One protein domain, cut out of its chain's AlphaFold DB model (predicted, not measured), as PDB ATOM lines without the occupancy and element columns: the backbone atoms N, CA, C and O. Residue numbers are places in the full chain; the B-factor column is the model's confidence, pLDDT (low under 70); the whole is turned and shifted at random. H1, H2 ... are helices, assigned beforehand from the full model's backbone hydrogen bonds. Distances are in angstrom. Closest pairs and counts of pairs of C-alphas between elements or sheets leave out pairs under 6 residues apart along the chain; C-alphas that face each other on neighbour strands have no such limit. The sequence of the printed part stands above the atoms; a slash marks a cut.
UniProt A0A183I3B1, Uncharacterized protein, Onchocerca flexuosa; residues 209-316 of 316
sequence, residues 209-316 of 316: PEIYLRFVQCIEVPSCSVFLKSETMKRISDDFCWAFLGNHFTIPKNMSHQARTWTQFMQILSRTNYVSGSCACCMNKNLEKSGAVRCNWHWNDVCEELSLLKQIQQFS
ATOM      1  N   PRO A 209      -0.175  35.429   6.411       95.25
ATOM      2  CA  PRO A 209       0.589  36.626   6.063       95.25
ATOM      3  C   PRO A 209       1.914  36.741   6.817       95.25
ATOM      4  O   PRO A 209       2.886  37.242   6.261       95.25
ATOM      5  N   GLU A 210       1.987  36.258   8.055       93.94
ATOM      6  CA  GLU A 210       3.208  36.273   8.861       93.94
ATOM      7  C   GLU A 210       4.294  35.381   8.250       93.94
ATOM      8  O   GLU A 210       5.467  35.756   8.224       93.94
ATOM      9  N   ILE A 211       3.916  34.217   7.715       95.31
ATOM     10  CA  ILE A 211       4.856  33.306   7.052       95.31
ATOM     11  C   ILE A 211       5.311  33.917   5.721       95.31
ATOM     12  O   ILE A 211       6.506  33.952   5.433       95.31
ATOM     13  N   TYR A 212       4.373  34.460   4.940       97.00
ATOM     14  CA  TYR A 212       4.687  35.159   3.694       97.00
ATOM     15  C   TYR A 212       5.637  36.342   3.906       97.00
ATOM     16  O   TYR A 212       6.608  36.494   3.161       97.00
ATOM     17  N   LEU A 213       5.400  37.145   4.948       95.50
ATOM     18  CA  LEU A 213       6.273  38.255   5.314       95.50
ATOM     19  C   LEU A 213       7.686  37.758   5.655       95.50
ATOM     20  O   LEU A 213       8.664  38.335   5.182       95.50
ATOM     21  N   ARG A 214       7.804  36.651   6.400       94.38
ATOM     22  CA  ARG A 214       9.107  36.030   6.679       94.38
ATOM     23  C   ARG A 214       9.815  35.582   5.402       94.38
ATOM     24  O   ARG A 214      11.017  35.795   5.310       94.38
ATOM     25  N   PHE A 215       9.115  35.012   4.415       95.75
ATOM     26  CA  PHE A 215       9.736  34.636   3.135       95.75
ATOM     27  C   PHE A 215      10.336  35.842   2.409       95.75
ATOM     28  O   PHE A 215      11.503  35.802   2.018       95.75
ATOM     29  N   VAL A 216       9.569  36.929   2.264       94.56
ATOM     30  CA  VAL A 216      10.038  38.117   1.528       94.56
ATOM     31  C   VAL A 216      11.111  38.908   2.276       94.56
ATOM     32  O   VAL A 216      11.940  39.543   1.643       94.56
ATOM     33  N   GLN A 217      11.147  38.841   3.606       92.69
ATOM     34  CA  GLN A 217      12.266  39.380   4.385       92.69
ATOM     35  C   GLN A 217      13.518  38.508   4.235       92.69
ATOM     36  O   GLN A 217      14.634  39.014   4.186       92.69
ATOM     37  N   CYS A 218      13.344  37.188   4.133       92.25
ATOM     38  CA  CYS A 218      14.454  36.253   4.002       92.25
ATOM     39  C   CYS A 218      15.232  36.477   2.701       92.25
ATOM     40  O   CYS A 218      16.456  36.502   2.729       92.25
ATOM     41  N   ILE A 219      14.549  36.716   1.575       89.31
ATOM     42  CA  ILE A 219      15.214  36.958   0.280       89.31
ATOM     43  C   ILE A 219      16.080  38.228   0.249       89.31
ATOM     44  O   ILE A 219      16.963  38.329  -0.598       89.31
ATOM     45  N   GLU A 220      15.854  39.186   1.153       85.12
ATOM     46  CA  GLU A 220      16.694  40.386   1.284       85.12
ATOM     47  C   GLU A 220      18.008  40.089   2.027       85.12
ATOM     48  O   GLU A 220      18.951  40.880   1.974       85.12
ATOM     49  N   VAL A 221      18.098  38.931   2.693       87.56
ATOM     50  CA  VAL A 221      19.265  38.497   3.460       87.56
ATOM     51  C   VAL A 221      20.060  37.457   2.654       87.56
ATOM     52  O   VAL A 221      19.566  36.350   2.424       87.56
ATOM     53  N   PRO A 222      21.329  37.729   2.285       83.00
ATOM     54  CA  PRO A 222      22.125  36.816   1.459       83.00
ATOM     55  C   PRO A 222      22.254  35.396   2.022       83.00
ATOM     56  O   PRO A 222      22.230  34.432   1.259       83.00
ATOM     57  N   SER A 223      22.335  35.240   3.348       82.88
ATOM     58  CA  SER A 223      22.449  33.926   3.996       82.88
ATOM     59  C   SER A 223      21.214  33.041   3.810       82.88
ATOM     60  O   SER A 223      21.323  31.823   3.905       82.88
ATOM     61  N   CYS A 224      20.048  33.622   3.509       85.56
ATOM     62  CA  CYS A 224      18.832  32.853   3.280       85.56
ATOM     63  C   CYS A 224      18.787  32.190   1.898       85.56
ATOM     64  O   CYS A 224      18.100  31.184   1.730       85.56
ATOM     65  N   SER A 225      19.539  32.709   0.923       81.69
ATOM     66  CA  SER A 225      19.528  32.215  -0.465       81.69
ATOM     67  C   SER A 225      19.902  30.732  -0.601       81.69
ATOM     68  O   SER A 225      19.486  30.075  -1.553       81.69
ATOM     69  N   VAL A 226      20.635  30.187   0.378       84.19
ATOM     70  CA  VAL A 226      20.992  28.762   0.454       84.19
ATOM     71  C   VAL A 226      19.757  27.887   0.697       84.19
ATOM     72  O   VAL A 226      19.635  26.814   0.107       84.19
ATOM     73  N   PHE A 227      18.837  28.344   1.548       88.00
ATOM     74  CA  PHE A 227      17.617  27.620   1.899       88.00
ATOM     75  C   PHE A 227      16.448  27.995   0.980       88.00
ATOM     76  O   PHE A 227      15.832  27.126   0.363       88.00
ATOM     77  N   LEU A 228      16.151  29.292   0.868       91.94
ATOM     78  CA  LEU A 228      15.067  29.815   0.045       91.94
ATOM     79  C   LEU A 228      15.619  30.259  -1.311       91.94
ATOM     80  O   LEU A 228      15.920  31.433  -1.532       91.94
ATOM     81  N   LYS A 229      15.751  29.292  -2.219       91.00
ATOM     82  CA  LYS A 229      16.209  29.535  -3.590       91.00
ATOM     83  C   LYS A 229      15.220  30.409  -4.367       91.00
ATOM     84  O   LYS A 229      14.016  30.407  -4.093       91.00
ATOM     85  N   SER A 230      15.725  31.101  -5.386       90.38
ATOM     86  CA  SER A 230      14.931  31.955  -6.285       90.38
ATOM     87  C   SER A 230      13.766  31.189  -6.924       90.38
ATOM     88  O   SER A 230      12.632  31.669  -6.948       90.38
ATOM     89  N   GLU A 231      14.006  29.951  -7.363       89.25
ATOM     90  CA  GLU A 231      12.998  29.091  -7.990       89.25
ATOM     91  C   GLU A 231      11.898  28.702  -6.997       89.25
ATOM     92  O   GLU A 231      10.714  28.702  -7.337       89.25
ATOM     93  N   THR A 232      12.273  28.412  -5.747       92.50
ATOM     94  CA  THR A 232      11.326  28.121  -4.667       92.50
ATOM     95  C   THR A 232      10.479  29.349  -4.342       92.50
ATOM     96  O   THR A 232       9.256  29.239  -4.258       92.50
ATOM     97  N   MET A 233      11.086  30.535  -4.240       94.44
ATOM     98  CA  MET A 233      10.337  31.774  -4.006       94.44
ATOM     99  C   MET A 233       9.392  32.107  -5.165       94.44
ATOM    100  O   MET A 233       8.256  32.530  -4.936       94.44
ATOM    101  N   LYS A 234       9.816  31.869  -6.412       92.50
ATOM    102  CA  LYS A 234       8.960  32.013  -7.595       92.50
ATOM    103  C   LYS A 234       7.730  31.107  -7.502       92.50
ATOM    104  O   LYS A 234       6.620  31.583  -7.696       92.50
ATOM    105  N   ARG A 235       7.898  29.841  -7.109       92.31
ATOM    106  CA  ARG A 235       6.785  28.891  -6.902       92.31
ATOM    107  C   ARG A 235       5.828  29.344  -5.792       92.31
ATOM    108  O   ARG A 235       4.617  29.317  -5.983       92.31
ATOM    109  N   ILE A 236       6.360  29.800  -4.657       96.12
ATOM    110  CA  ILE A 236       5.554  30.355  -3.553       96.12
ATOM    111  C   ILE A 236       4.750  31.576  -4.032       96.12
ATOM    112  O   ILE A 236       3.582  31.736  -3.678       96.12
ATOM    113  N   SER A 237       5.369  32.424  -4.856       95.75
ATOM    114  CA  SER A 237       4.744  33.624  -5.422       95.75
ATOM    115  C   SER A 237       3.667  33.283  -6.454       95.75
ATOM    116  O   SER A 237       2.607  33.902  -6.438       95.75
ATOM    117  N   ASP A 238       3.895  32.275  -7.301       93.75
ATOM    118  CA  ASP A 238       2.912  31.775  -8.269       93.75
ATOM    119  C   ASP A 238       1.643  31.269  -7.560       93.75
ATOM    120  O   ASP A 238       0.531  31.633  -7.948       93.75
ATOM    121  N   ASP A 239       1.798  30.486  -6.486       96.06
ATOM    122  CA  ASP A 239       0.671  29.958  -5.703       96.06
ATOM    123  C   ASP A 239      -0.067  31.068  -4.950       96.06
ATOM    124  O   ASP A 239      -1.303  31.101  -4.935       96.06
ATOM    125  N   PHE A 240       0.677  32.025  -4.386       97.25
ATOM    126  CA  PHE A 240       0.090  33.228  -3.804       97.25
ATOM    127  C   PHE A 240      -0.738  33.996  -4.840       97.25
ATOM    128  O   PHE A 240      -1.898  34.306  -4.585       97.25
ATOM    129  N   CYS A 241      -0.175  34.275  -6.017       95.19
ATOM    130  CA  CYS A 241      -0.853  35.000  -7.085       95.19
ATOM    131  C   CYS A 241      -2.110  34.284  -7.565       95.19
ATOM    132  O   CYS A 241      -3.147  34.921  -7.769       95.19
ATOM    133  N   TRP A 242      -2.028  32.964  -7.719       94.06
ATOM    134  CA  TRP A 242      -3.175  32.141  -8.064       94.06
ATOM    135  C   TRP A 242      -4.296  32.293  -7.032       94.06
ATOM    136  O   TRP A 242      -5.437  32.579  -7.396       94.06
ATOM    137  N   ALA A 243      -3.962  32.173  -5.745       95.69
ATOM    138  CA  ALA A 243      -4.931  32.245  -4.661       95.69
ATOM    139  C   ALA A 243      -5.492  33.657  -4.462       95.69
ATOM    140  O   ALA A 243      -6.683  33.828  -4.201       95.69
ATOM    141  N   PHE A 244      -4.647  34.673  -4.623       95.81
ATOM    142  CA  PHE A 244      -5.008  36.075  -4.484       95.81
ATOM    143  C   PHE A 244      -5.987  36.503  -5.568       95.81
ATOM    144  O   PHE A 244      -7.069  36.987  -5.247       95.81
ATOM    145  N   LEU A 245      -5.665  36.232  -6.835       93.31
ATOM    146  CA  LEU A 245      -6.554  36.530  -7.957       93.31
ATOM    147  C   LEU A 245      -7.785  35.607  -7.997       93.31
ATOM    148  O   LEU A 245      -8.797  35.965  -8.589       93.31
ATOM    149  N   GLY A 246      -7.712  34.429  -7.370       92.19
ATOM    150  CA  GLY A 246      -8.845  33.525  -7.149       92.19
ATOM    151  C   GLY A 246      -9.718  33.882  -5.939       92.19
ATOM    152  O   GLY A 246     -10.655  33.152  -5.636       92.19
ATOM    153  N   ASN A 247      -9.431  34.987  -5.242       93.56
ATOM    154  CA  ASN A 247     -10.175  35.447  -4.068       93.56
ATOM    155  C   ASN A 247     -10.231  34.420  -2.909       93.56
ATOM    156  O   ASN A 247     -11.243  34.285  -2.221       93.56
ATOM    157  N   HIS A 248      -9.133  33.695  -2.669       94.56
ATOM    158  CA  HIS A 248      -9.032  32.669  -1.620       94.56
ATOM    159  C   HIS A 248      -8.523  33.185  -0.263       94.56
ATOM    160  O   HIS A 248      -8.462  32.419   0.703       94.56
ATOM    161  N   PHE A 249      -8.165  34.469  -0.163       94.94
ATOM    162  CA  PHE A 249      -7.710  35.091   1.082       94.94
ATOM    163  C   PHE A 249      -8.809  35.922   1.738       94.94
ATOM    164  O   PHE A 249      -9.515  36.685   1.083       94.94
ATOM    165  N   THR A 250      -8.901  35.807   3.062       90.06
ATOM    166  CA  THR A 250      -9.751  36.648   3.911       90.06
ATOM    167  C   THR A 250      -9.036  36.916   5.230       90.06
ATOM    168  O   THR A 250      -8.236  36.100   5.683       90.06
ATOM    169  N   ILE A 251      -9.325  38.060   5.839       90.31
ATOM    170  CA  ILE A 251      -8.872  38.448   7.170       90.31
ATOM    171  C   ILE A 251     -10.008  38.132   8.151       90.31
ATOM    172  O   ILE A 251     -11.091  38.724   8.046       90.31
ATOM    173  N   PRO A 252      -9.804  37.206   9.103       87.31
ATOM    174  CA  PRO A 252     -10.768  36.963  10.168       87.31
ATOM    175  C   PRO A 252     -11.053  38.249  10.955       87.31
ATOM    176  O   PRO A 252     -10.140  39.010  11.270       87.31
ATOM    177  N   LYS A 253     -12.318  38.494  11.326       83.44
ATOM    178  CA  LYS A 253     -12.726  39.734  12.026       83.44
ATOM    179  C   LYS A 253     -11.951  39.989  13.328       83.44
ATOM    180  O   LYS A 253     -11.753  41.135  13.710       83.44
ATOM    181  N   ASN A 254     -11.518  38.927  14.005       85.44
ATOM    182  CA  ASN A 254     -10.729  38.971  15.239       85.44
ATOM    183  C   ASN A 254      -9.218  39.175  15.008       85.44
ATOM    184  O   ASN A 254      -8.469  39.272  15.974       85.44
ATOM    185  N   MET A 255      -8.762  39.234  13.756       85.69
ATOM    186  CA  MET A 255      -7.351  39.328  13.373       85.69
ATOM    187  C   MET A 255      -7.086  40.543  12.473       85.69
ATOM    188  O   MET A 255      -6.260  40.491  11.569       85.69
ATOM    189  N   SER A 256      -7.755  41.672  12.728       85.00
ATOM    190  CA  SER A 256      -7.596  42.904  11.933       85.00
ATOM    191  C   SER A 256      -6.148  43.408  11.850       85.00
ATOM    192  O   SER A 256      -5.766  44.024  10.857       85.00
ATOM    193  N   HIS A 257      -5.305  43.088  12.839       87.00
ATOM    194  CA  HIS A 257      -3.870  43.385  12.809       87.00
ATOM    195  C   HIS A 257      -3.149  42.768  11.594       87.00
ATOM    196  O   HIS A 257      -2.190  43.363  11.099       87.00
ATOM    197  N   GLN A 258      -3.646  41.647  11.052       91.38
ATOM    198  CA  GLN A 258      -3.101  41.006   9.851       91.38
ATOM    199  C   GLN A 258      -3.209  41.882   8.601       91.38
ATOM    200  O   GLN A 258      -2.432  41.694   7.668       91.38
ATOM    201  N   ALA A 259      -4.113  42.869   8.565       92.38
ATOM    202  CA  ALA A 259      -4.219  43.804   7.442       92.38
ATOM    203  C   ALA A 259      -2.911  44.577   7.203       92.38
ATOM    204  O   ALA A 259      -2.515  44.812   6.056       92.38
ATOM    205  N   ARG A 260      -2.196  44.918   8.285       92.94
ATOM    206  CA  ARG A 260      -0.884  45.574   8.203       92.94
ATOM    207  C   ARG A 260       0.177  44.615   7.670       92.94
ATOM    208  O   ARG A 260       0.923  44.995   6.773       92.94
ATOM    209  N   THR A 261       0.195  43.376   8.161       95.19
ATOM    210  CA  THR A 261       1.123  42.327   7.709       95.19
ATOM    211  C   THR A 261       0.937  42.026   6.221       95.19
ATOM    212  O   THR A 261       1.912  42.002   5.473       95.19
ATOM    213  N   TRP A 262      -0.313  41.892   5.760       95.75
ATOM    214  CA  TRP A 262      -0.639  41.723   4.342       95.75
ATOM    215  C   TRP A 262      -0.158  42.899   3.492       95.75
ATOM    216  O   TRP A 262       0.473  42.685   2.458       95.75
ATOM    217  N   THR A 263      -0.420  44.133   3.933       94.12
ATOM    218  CA  THR A 263       0.044  45.344   3.239       94.12
ATOM    219  C   THR A 263       1.566  45.357   3.101       94.12
ATOM    220  O   THR A 263       2.075  45.582   2.006       94.12
ATOM    221  N   GLN A 264       2.297  45.075   4.184       94.38
ATOM    222  CA  GLN A 264       3.762  45.034   4.174       94.38
ATOM    223  C   GLN A 264       4.296  43.954   3.230       94.38
ATOM    224  O   GLN A 264       5.135  44.243   2.379       94.38
ATOM    225  N   PHE A 265       3.778  42.728   3.335       96.06
ATOM    226  CA  PHE A 265       4.169  41.628   2.456       96.06
ATOM    227  C   PHE A 265       3.936  41.971   0.979       96.06
ATOM    228  O   PHE A 265       4.857  41.846   0.174       96.06
ATOM    229  N   MET A 266       2.739  42.454   0.625       94.94
ATOM    230  CA  MET A 266       2.403  42.796  -0.759       94.94
ATOM    231  C   MET A 266       3.276  43.933  -1.297       94.94
ATOM    232  O   MET A 266       3.731  43.855  -2.433       94.94
ATOM    233  N   GLN A 267       3.578  44.954  -0.487       92.38
ATOM    234  CA  GLN A 267       4.472  46.047  -0.883       92.38
ATOM    235  C   GLN A 267       5.900  45.577  -1.183       92.38
ATOM    236  O   GLN A 267       6.525  46.095  -2.112       92.38
ATOM    237  N   ILE A 268       6.427  44.627  -0.404       93.44
ATOM    238  CA  ILE A 268       7.764  44.061  -0.629       93.44
ATOM    239  C   ILE A 268       7.728  43.164  -1.871       93.44
ATOM    240  O   ILE A 268       8.497  43.384  -2.811       93.44
ATOM    241  N   LEU A 269       6.794  42.206  -1.927       94.31
ATOM    242  CA  LEU A 269       6.702  41.240  -3.023       94.31
ATOM    243  C   LEU A 269       6.507  41.928  -4.378       94.31
ATOM    244  O   LEU A 269       7.177  41.566  -5.346       94.31
ATOM    245  N   SER A 270       5.668  42.964  -4.447       91.38
ATOM    246  CA  SER A 270       5.363  43.677  -5.692       91.38
ATOM    247  C   SER A 270       6.577  44.387  -6.310       91.38
ATOM    248  O   SER A 270       6.538  44.783  -7.473       91.38
ATOM    249  N   ARG A 271       7.643  44.624  -5.534       88.62
ATOM    250  CA  ARG A 271       8.888  45.244  -6.022       88.62
ATOM    251  C   ARG A 271       9.853  44.225  -6.621       88.62
ATOM    252  O   ARG A 271      10.741  44.625  -7.381       88.62
ATOM    253  N   THR A 272       9.675  42.944  -6.306       89.69
ATOM    254  CA  THR A 272      10.491  41.839  -6.823       89.69
ATOM    255  C   THR A 272      10.138  41.502  -8.275       89.69
ATOM    256  O   THR A 272       9.159  42.004  -8.824       89.69
ATOM    257  N   ASN A 273      10.932  40.628  -8.898       89.88
ATOM    258  CA  ASN A 273      10.644  40.087 -10.231       89.88
ATOM    259  C   ASN A 273       9.879  38.749 -10.174       89.88
ATOM    260  O   ASN A 273       9.696  38.109 -11.207       89.88
ATOM    261  N   TYR A 274       9.448  38.308  -8.984       91.38
ATOM    262  CA  TYR A 274       8.717  37.047  -8.816       91.38
ATOM    263  C   TYR A 274       7.242  37.148  -9.205       91.38
ATOM    264  O   TYR A 274       6.603  36.128  -9.435       91.38
ATOM    265  N   VAL A 275       6.700  38.365  -9.287       90.69
ATOM    266  CA  VAL A 275       5.296  38.618  -9.622       90.69
ATOM    267  C   VAL A 275       5.188  39.594 -10.784       90.69
ATOM    268  O   VAL A 275       6.001  40.506 -10.934       90.69
ATOM    269  N   SER A 276       4.168  39.413 -11.619       88.31
ATOM    270  CA  SER A 276       3.924  40.247 -12.797       88.31
ATOM    271  C   SER A 276       2.427  40.342 -13.129       88.31
ATOM    272  O   SER A 276       1.585  39.711 -12.478       88.31
ATOM    273  N   GLY A 277       2.084  41.179 -14.115       87.25
ATOM    274  CA  GLY A 277       0.717  41.344 -14.622       87.25
ATOM    275  C   GLY A 277      -0.295  41.766 -13.550       87.25
ATOM    276  O   GLY A 277       0.030  42.540 -12.647       87.25
ATOM    277  N   SER A 278      -1.519  41.223 -13.633       89.81
ATOM    278  CA  SER A 278      -2.612  41.530 -12.697       89.81
ATOM    279  C   SER A 278      -2.216  41.310 -11.238       89.81
ATOM    280  O   SER A 278      -2.577  42.112 -10.387       89.81
ATOM    281  N   CYS A 279      -1.444  40.259 -10.940       92.06
ATOM    282  CA  CYS A 279      -1.051  39.953  -9.569       92.06
ATOM    283  C   CYS A 279      -0.201  41.079  -8.958       92.06
ATOM    284  O   CYS A 279      -0.518  41.575  -7.879       92.06
ATOM    285  N   ALA A 280       0.831  41.534  -9.677       90.31
ATOM    286  CA  ALA A 280       1.670  42.646  -9.233       90.31
ATOM    287  C   ALA A 280       0.873  43.961  -9.142       90.31
ATOM    288  O   ALA A 280       0.967  44.667  -8.138       90.31
ATOM    289  N   CYS A 281       0.039  44.259 -10.145       88.94
ATOM    290  CA  CYS A 281      -0.792  45.466 -10.157       88.94
ATOM    291  C   CYS A 281      -1.795  45.518  -8.997       88.94
ATOM    292  O   CYS A 281      -1.984  46.579  -8.405       88.94
ATOM    293  N   CYS A 282      -2.410  44.387  -8.634       91.19
ATOM    294  CA  CYS A 282      -3.339  44.316  -7.505       91.19
ATOM    295  C   CYS A 282      -2.642  44.465  -6.142       91.19
ATOM    296  O   CYS A 282      -3.283  44.875  -5.179       91.19
ATOM    297  N   MET A 283      -1.341  44.175  -6.045       91.12
ATOM    298  CA  MET A 283      -0.561  44.433  -4.826       91.12
ATOM    299  C   MET A 283      -0.147  45.899  -4.695       91.12
ATOM    300  O   MET A 283      -0.091  46.432  -3.588       91.12
ATOM    301  N   ASN A 284       0.167  46.555  -5.814       85.31
ATOM    302  CA  ASN A 284       0.567  47.955  -5.829       85.31
ATOM    303  C   ASN A 284       0.142  48.636  -7.137       85.31
ATOM    304  O   ASN A 284       0.779  48.486  -8.182       85.31
ATOM    305  N   LYS A 285      -0.912  49.454  -7.035       75.25
ATOM    306  CA  LYS A 285      -1.524  50.185  -8.153       75.25
ATOM    307  C   LYS A 285      -0.558  51.131  -8.878       75.25
ATOM    308  O   LYS A 285      -0.748  51.396 -10.060       75.25
ATOM    309  N   ASN A 286       0.472  51.622  -8.186       71.69
ATOM    310  CA  ASN A 286       1.415  52.616  -8.709       71.69
ATOM    311  C   ASN A 286       2.630  51.987  -9.413       71.69
ATOM    312  O   ASN A 286       3.601  52.685  -9.699       71.69
ATOM    313  N   LEU A 287       2.631  50.673  -9.648       69.88
ATOM    314  CA  LEU A 287       3.728  50.020 -10.353       69.88
ATOM    315  C   LEU A 287       3.709  50.322 -11.851       69.88
ATOM    316  O   LEU A 287       2.703  50.146 -12.530       69.88
ATOM    317  N   GLU A 288       4.883  50.663 -12.375       61.66
ATOM    318  CA  GLU A 288       5.131  50.805 -13.816       61.66
ATOM    319  C   GLU A 288       5.686  49.511 -14.447       61.66
ATOM    320  O   GLU A 288       5.835  49.415 -15.661       61.66
ATOM    321  N   LYS A 289       5.976  48.483 -13.633       56.88
ATOM    322  CA  LYS A 289       6.636  47.230 -14.051       56.88
ATOM    323  C   LYS A 289       5.751  46.259 -14.864       56.88
ATOM    324  O   LYS A 289       6.240  45.208 -15.266       56.88
ATOM    325  N   SER A 290       4.472  46.551 -15.119       52.84
ATOM    326  CA  SER A 290       3.509  45.593 -15.703       52.84
ATOM    327  C   SER A 290       3.487  45.504 -17.240       52.84
ATOM    328  O   SER A 290       2.499  45.046 -17.813       52.84
ATOM    329  N   GLY A 291       4.558  45.899 -17.933       56.47
ATOM    330  CA  GLY A 291       4.638  45.801 -19.396       56.47
ATOM    331  C   GLY A 291       3.641  46.710 -20.137       56.47
ATOM    332  O   GLY A 291       3.393  47.839 -19.723       56.47
ATOM    333  N   ALA A 292       3.099  46.224 -21.263       51.53
ATOM    334  CA  ALA A 292       2.331  47.006 -22.247       51.53
ATOM    335  C   ALA A 292       0.961  47.538 -21.767       51.53
ATOM    336  O   ALA A 292       0.380  48.396 -22.432       51.53
ATOM    337  N   VAL A 293       0.438  47.061 -20.630       60.47
ATOM    338  CA  VAL A 293      -0.868  47.468 -20.082       60.47
ATOM    339  C   VAL A 293      -0.671  48.150 -18.727       60.47
ATOM    340  O   VAL A 293      -0.047  47.601 -17.817       60.47
ATOM    341  N   ARG A 294      -1.212  49.367 -18.585       69.88
ATOM    342  CA  ARG A 294      -1.157  50.141 -17.332       69.88
ATOM    343  C   ARG A 294      -1.965  49.440 -16.238       69.88
ATOM    344  O   ARG A 294      -3.112  49.065 -16.481       69.88
ATOM    345  N   CYS A 295      -1.435  49.393 -15.013       79.56
ATOM    346  CA  CYS A 295      -2.109  48.782 -13.858       79.56
ATOM    347  C   CYS A 295      -3.528  49.308 -13.577       79.56
ATOM    348  O   CYS A 295      -4.328  48.582 -12.995       79.56
ATOM    349  N   ASN A 296      -3.879  50.517 -14.033       77.69
ATOM    350  CA  ASN A 296      -5.241  51.050 -13.920       77.69
ATOM    351  C   ASN A 296      -6.317  50.126 -14.518       77.69
ATOM    352  O   ASN A 296      -7.395  50.036 -13.946       77.69
ATOM    353  N   TRP A 297      -6.032  49.432 -15.624       77.38
ATOM    354  CA  TRP A 297      -6.999  48.523 -16.258       77.38
ATOM    355  C   TRP A 297      -7.197  47.257 -15.424       77.38
ATOM    356  O   TRP A 297      -8.316  46.912 -15.066       77.38
ATOM    357  N   HIS A 298      -6.092  46.637 -15.000       81.69
ATOM    358  CA  HIS A 298      -6.121  45.486 -14.094       81.69
ATOM    359  C   HIS A 298      -6.863  45.787 -12.787       81.69
ATOM    360  O   HIS A 298      -7.519  44.908 -12.230       81.69
ATOM    361  N   TRP A 299      -6.758  47.027 -12.298       81.19
ATOM    362  CA  TRP A 299      -7.425  47.446 -11.076       81.19
ATOM    363  C   TRP A 299      -8.946  47.367 -11.190       81.19
ATOM    364  O   TRP A 299      -9.575  46.706 -10.366       81.19
ATOM    365  N   ASN A 300      -9.498  47.985 -12.232       81.06
ATOM    366  CA  ASN A 300     -10.938  48.049 -12.459       81.06
ATOM    367  C   ASN A 300     -11.526  46.671 -12.803       81.06
ATOM    368  O   ASN A 300     -12.612  46.341 -12.344       81.06
ATOM    369  N   ASP A 301     -10.801  45.862 -13.582       80.19
ATOM    370  CA  ASP A 301     -11.330  44.594 -14.102       80.19
ATOM    371  C   ASP A 301     -11.195  43.424 -13.116       80.19
ATOM    372  O   ASP A 301     -11.903  42.426 -13.238       80.19
ATOM    373  N   VAL A 302     -10.237  43.494 -12.183       84.69
ATOM    374  CA  VAL A 302      -9.876  42.350 -11.327       84.69
ATOM    375  C   VAL A 302      -9.712  42.747  -9.864       84.69
ATOM    376  O   VAL A 302     -10.277  42.104  -8.981       84.69
ATOM    377  N   CYS A 303      -8.917  43.778  -9.570       87.50
ATOM    378  CA  CYS A 303      -8.481  44.033  -8.195       87.50
ATOM    379  C   CYS A 303      -9.613  44.540  -7.287       87.50
ATOM    380  O   CYS A 303      -9.647  44.190  -6.108       87.50
ATOM    381  N   GLU A 304     -10.551  45.330  -7.816       86.31
ATOM    382  CA  GLU A 304     -11.663  45.893  -7.036       86.31
ATOM    383  C   GLU A 304     -12.610  44.839  -6.461       86.31
ATOM    384  O   GLU A 304     -13.298  45.112  -5.480       86.31
ATOM    385  N   GLU A 305     -12.636  43.624  -7.008       89.12
ATOM    386  CA  GLU A 305     -13.498  42.554  -6.510       89.12
ATOM    387  C   GLU A 305     -12.867  41.755  -5.362       89.12
ATOM    388  O   GLU A 305     -13.593  41.117  -4.590       89.12
ATOM    389  N   LEU A 306     -11.543  41.848  -5.184       92.38
ATOM    390  CA  LEU A 306     -10.786  41.021  -4.249       92.38
ATOM    391  C   LEU A 306     -11.123  41.347  -2.789       92.38
ATOM    392  O   LEU A 306     -10.931  42.462  -2.297       92.38
ATOM    393  N   SER A 307     -11.572  40.327  -2.061       93.00
ATOM    394  CA  SER A 307     -12.031  40.440  -0.673       93.00
ATOM    395  C   SER A 307     -10.910  40.871   0.264       93.00
ATOM    396  O   SER A 307     -11.135  41.716   1.129       93.00
ATOM    397  N   LEU A 308      -9.693  40.359   0.056       93.31
ATOM    398  CA  LEU A 308      -8.522  40.749   0.839       93.31
ATOM    399  C   LEU A 308      -8.236  42.254   0.726       93.31
ATOM    400  O   LEU A 308      -8.029  42.907   1.744       93.31
ATOM    401  N   LEU A 309      -8.273  42.822  -0.487       92.44
ATOM    402  CA  LEU A 309      -8.018  44.254  -0.693       92.44
ATOM    403  C   LEU A 309      -9.105  45.118  -0.053       92.44
ATOM    404  O   LEU A 309      -8.782  46.080   0.643       92.44
ATOM    405  N   LYS A 310     -10.379  44.737  -0.214       91.81
ATOM    406  CA  LYS A 310     -11.505  45.412   0.451       91.81
ATOM    407  C   LYS A 310     -11.335  45.424   1.969       91.81
ATOM    408  O   LYS A 310     -11.547  46.449   2.605       91.81
ATOM    409  N   GLN A 311     -10.934  44.298   2.556       91.56
ATOM    410  CA  GLN A 311     -10.733  44.184   4.001       91.56
ATOM    411  C   GLN A 311      -9.526  44.991   4.484       91.56
ATOM    412  O   GLN A 311      -9.613  45.645   5.516       91.56
ATOM    413  N   ILE A 312      -8.422  45.002   3.734       91.00
ATOM    414  CA  ILE A 312      -7.258  45.832   4.068       91.00
ATOM    415  C   ILE A 312      -7.639  47.312   4.095       91.00
ATOM    416  O   ILE A 312      -7.295  47.984   5.058       91.00
ATOM    417  N   GLN A 313      -8.401  47.789   3.106       87.00
ATOM    418  CA  GLN A 313      -8.890  49.175   3.056       87.00
ATOM    419  C   GLN A 313      -9.864  49.517   4.193       87.00
ATOM    420  O   GLN A 313      -9.949  50.666   4.606       87.00
ATOM    421  N   GLN A 314     -10.622  48.537   4.692       86.94
ATOM    422  CA  GLN A 314     -11.527  48.729   5.830       86.94
ATOM    423  C   GLN A 314     -10.792  48.789   7.174       86.94
ATOM    424  O   GLN A 314     -11.286  49.412   8.110       86.94
ATOM    425  N   PHE A 315      -9.654  48.100   7.292       81.62
ATOM    426  CA  PHE A 315      -8.866  48.020   8.525       81.62
ATOM    427  C   PHE A 315      -7.680  48.999   8.571       81.62
ATOM    428  O   PHE A 315      -7.039  49.107   9.621       81.62
ATOM    429  N   SER A 316      -7.368  49.665   7.453       64.69
ATOM    430  CA  SER A 316      -6.376  50.745   7.337       64.69
ATOM    431  C   SER A 316      -6.939  52.080   7.797       64.69
ATOM    432  O   SER A 316      -6.243  52.748   8.592       64.69
TER     433      SER A 316
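This is residues 209 to 316 of the 316 residues of an uncharacterized protein of Onchocerca flexuosa (UniProt A0A183I3B1). A flat, roughly triangular slab of helices has H4 and H5 at its middle, the short H2 at one corner, and H6 and H7 along the edge opposite. H1 packs side by side with H4, while the long H3 runs back from the H2 corner and crosses H5 with residues 241 to 245; H7 packs on residues 259 to 263 of H4, and H6 on H5. The printed part has 108 residues with seven named helices, H1 to H7 in order, and no named strand; its class is all helix, and the packing is mostly crossed. It is compact, with a radius of gyration of the C-alphas of 13.8 A and spans of 40 by 39 by 20 A.

Start with H1, residues 209 to 218, and compare it with H4, residues 258 to 269: they touch, closest at the C-alphas of Leu 213 and Phe 265, 4.9 A apart, at a shallow tilt of 32 degrees, the same way. H2, residues 222 to 226, touches no helix; it is close to H1 but not clearly touching, with the C-alphas of Cys 218 and Cys 224 closest at 5.6 A. H3, residues 230 to 245, is close to H1 but not clearly touching, at a shallow tilt of 29 degrees, opposite ways; their closest C-alphas, Phe 215 and Met 233, are 7.7 A apart. Go on to H5, residues 277 to 283: H3 touches it with residues 241 to 245 alone, about perpendicular at 78 degrees, closest at the C-alphas of Cys 241 and Cys 279, 5.5 A. H6, residues 295 to 301, touches H5 about perpendicular at 89 degrees, with the C-alphas of Cys 281 and Cys 295 closest at 5.1 A. H7, residues 307 to 315, touches H4 at a steep tilt of 62 degrees, opposite ways; the closest C-alphas are Ala 259 and Ile 312, 5.0 A. H6 and H7 are apart. Every O i to N i+4 pair is within hydrogen-bond range in H1, H3, H4, H5, H6 and H7; in H2 it is 0 of 1, with 1 of 2 O i to N i+3 pairs.

Find C-alpha 209 at (0.589, 36.626, 6.063); from there H1 runs 14.0 A to C-alpha 218. H3 runs 22.0 A from C-alpha 230 at (14.931, 31.955, -6.285), and H4 16.2 A. H7 ends at C-alpha 315, (-8.866, 48.020, 8.525).

The C-alphas farthest apart, Asn 254 and Ala 292, are 40.5 A apart. The printed part has no cut; the links H3 to H4 and H5 to H6 are long. Mean pLDDT of the printed part is 87.4, under 70 at residues 287 to 294 and 316.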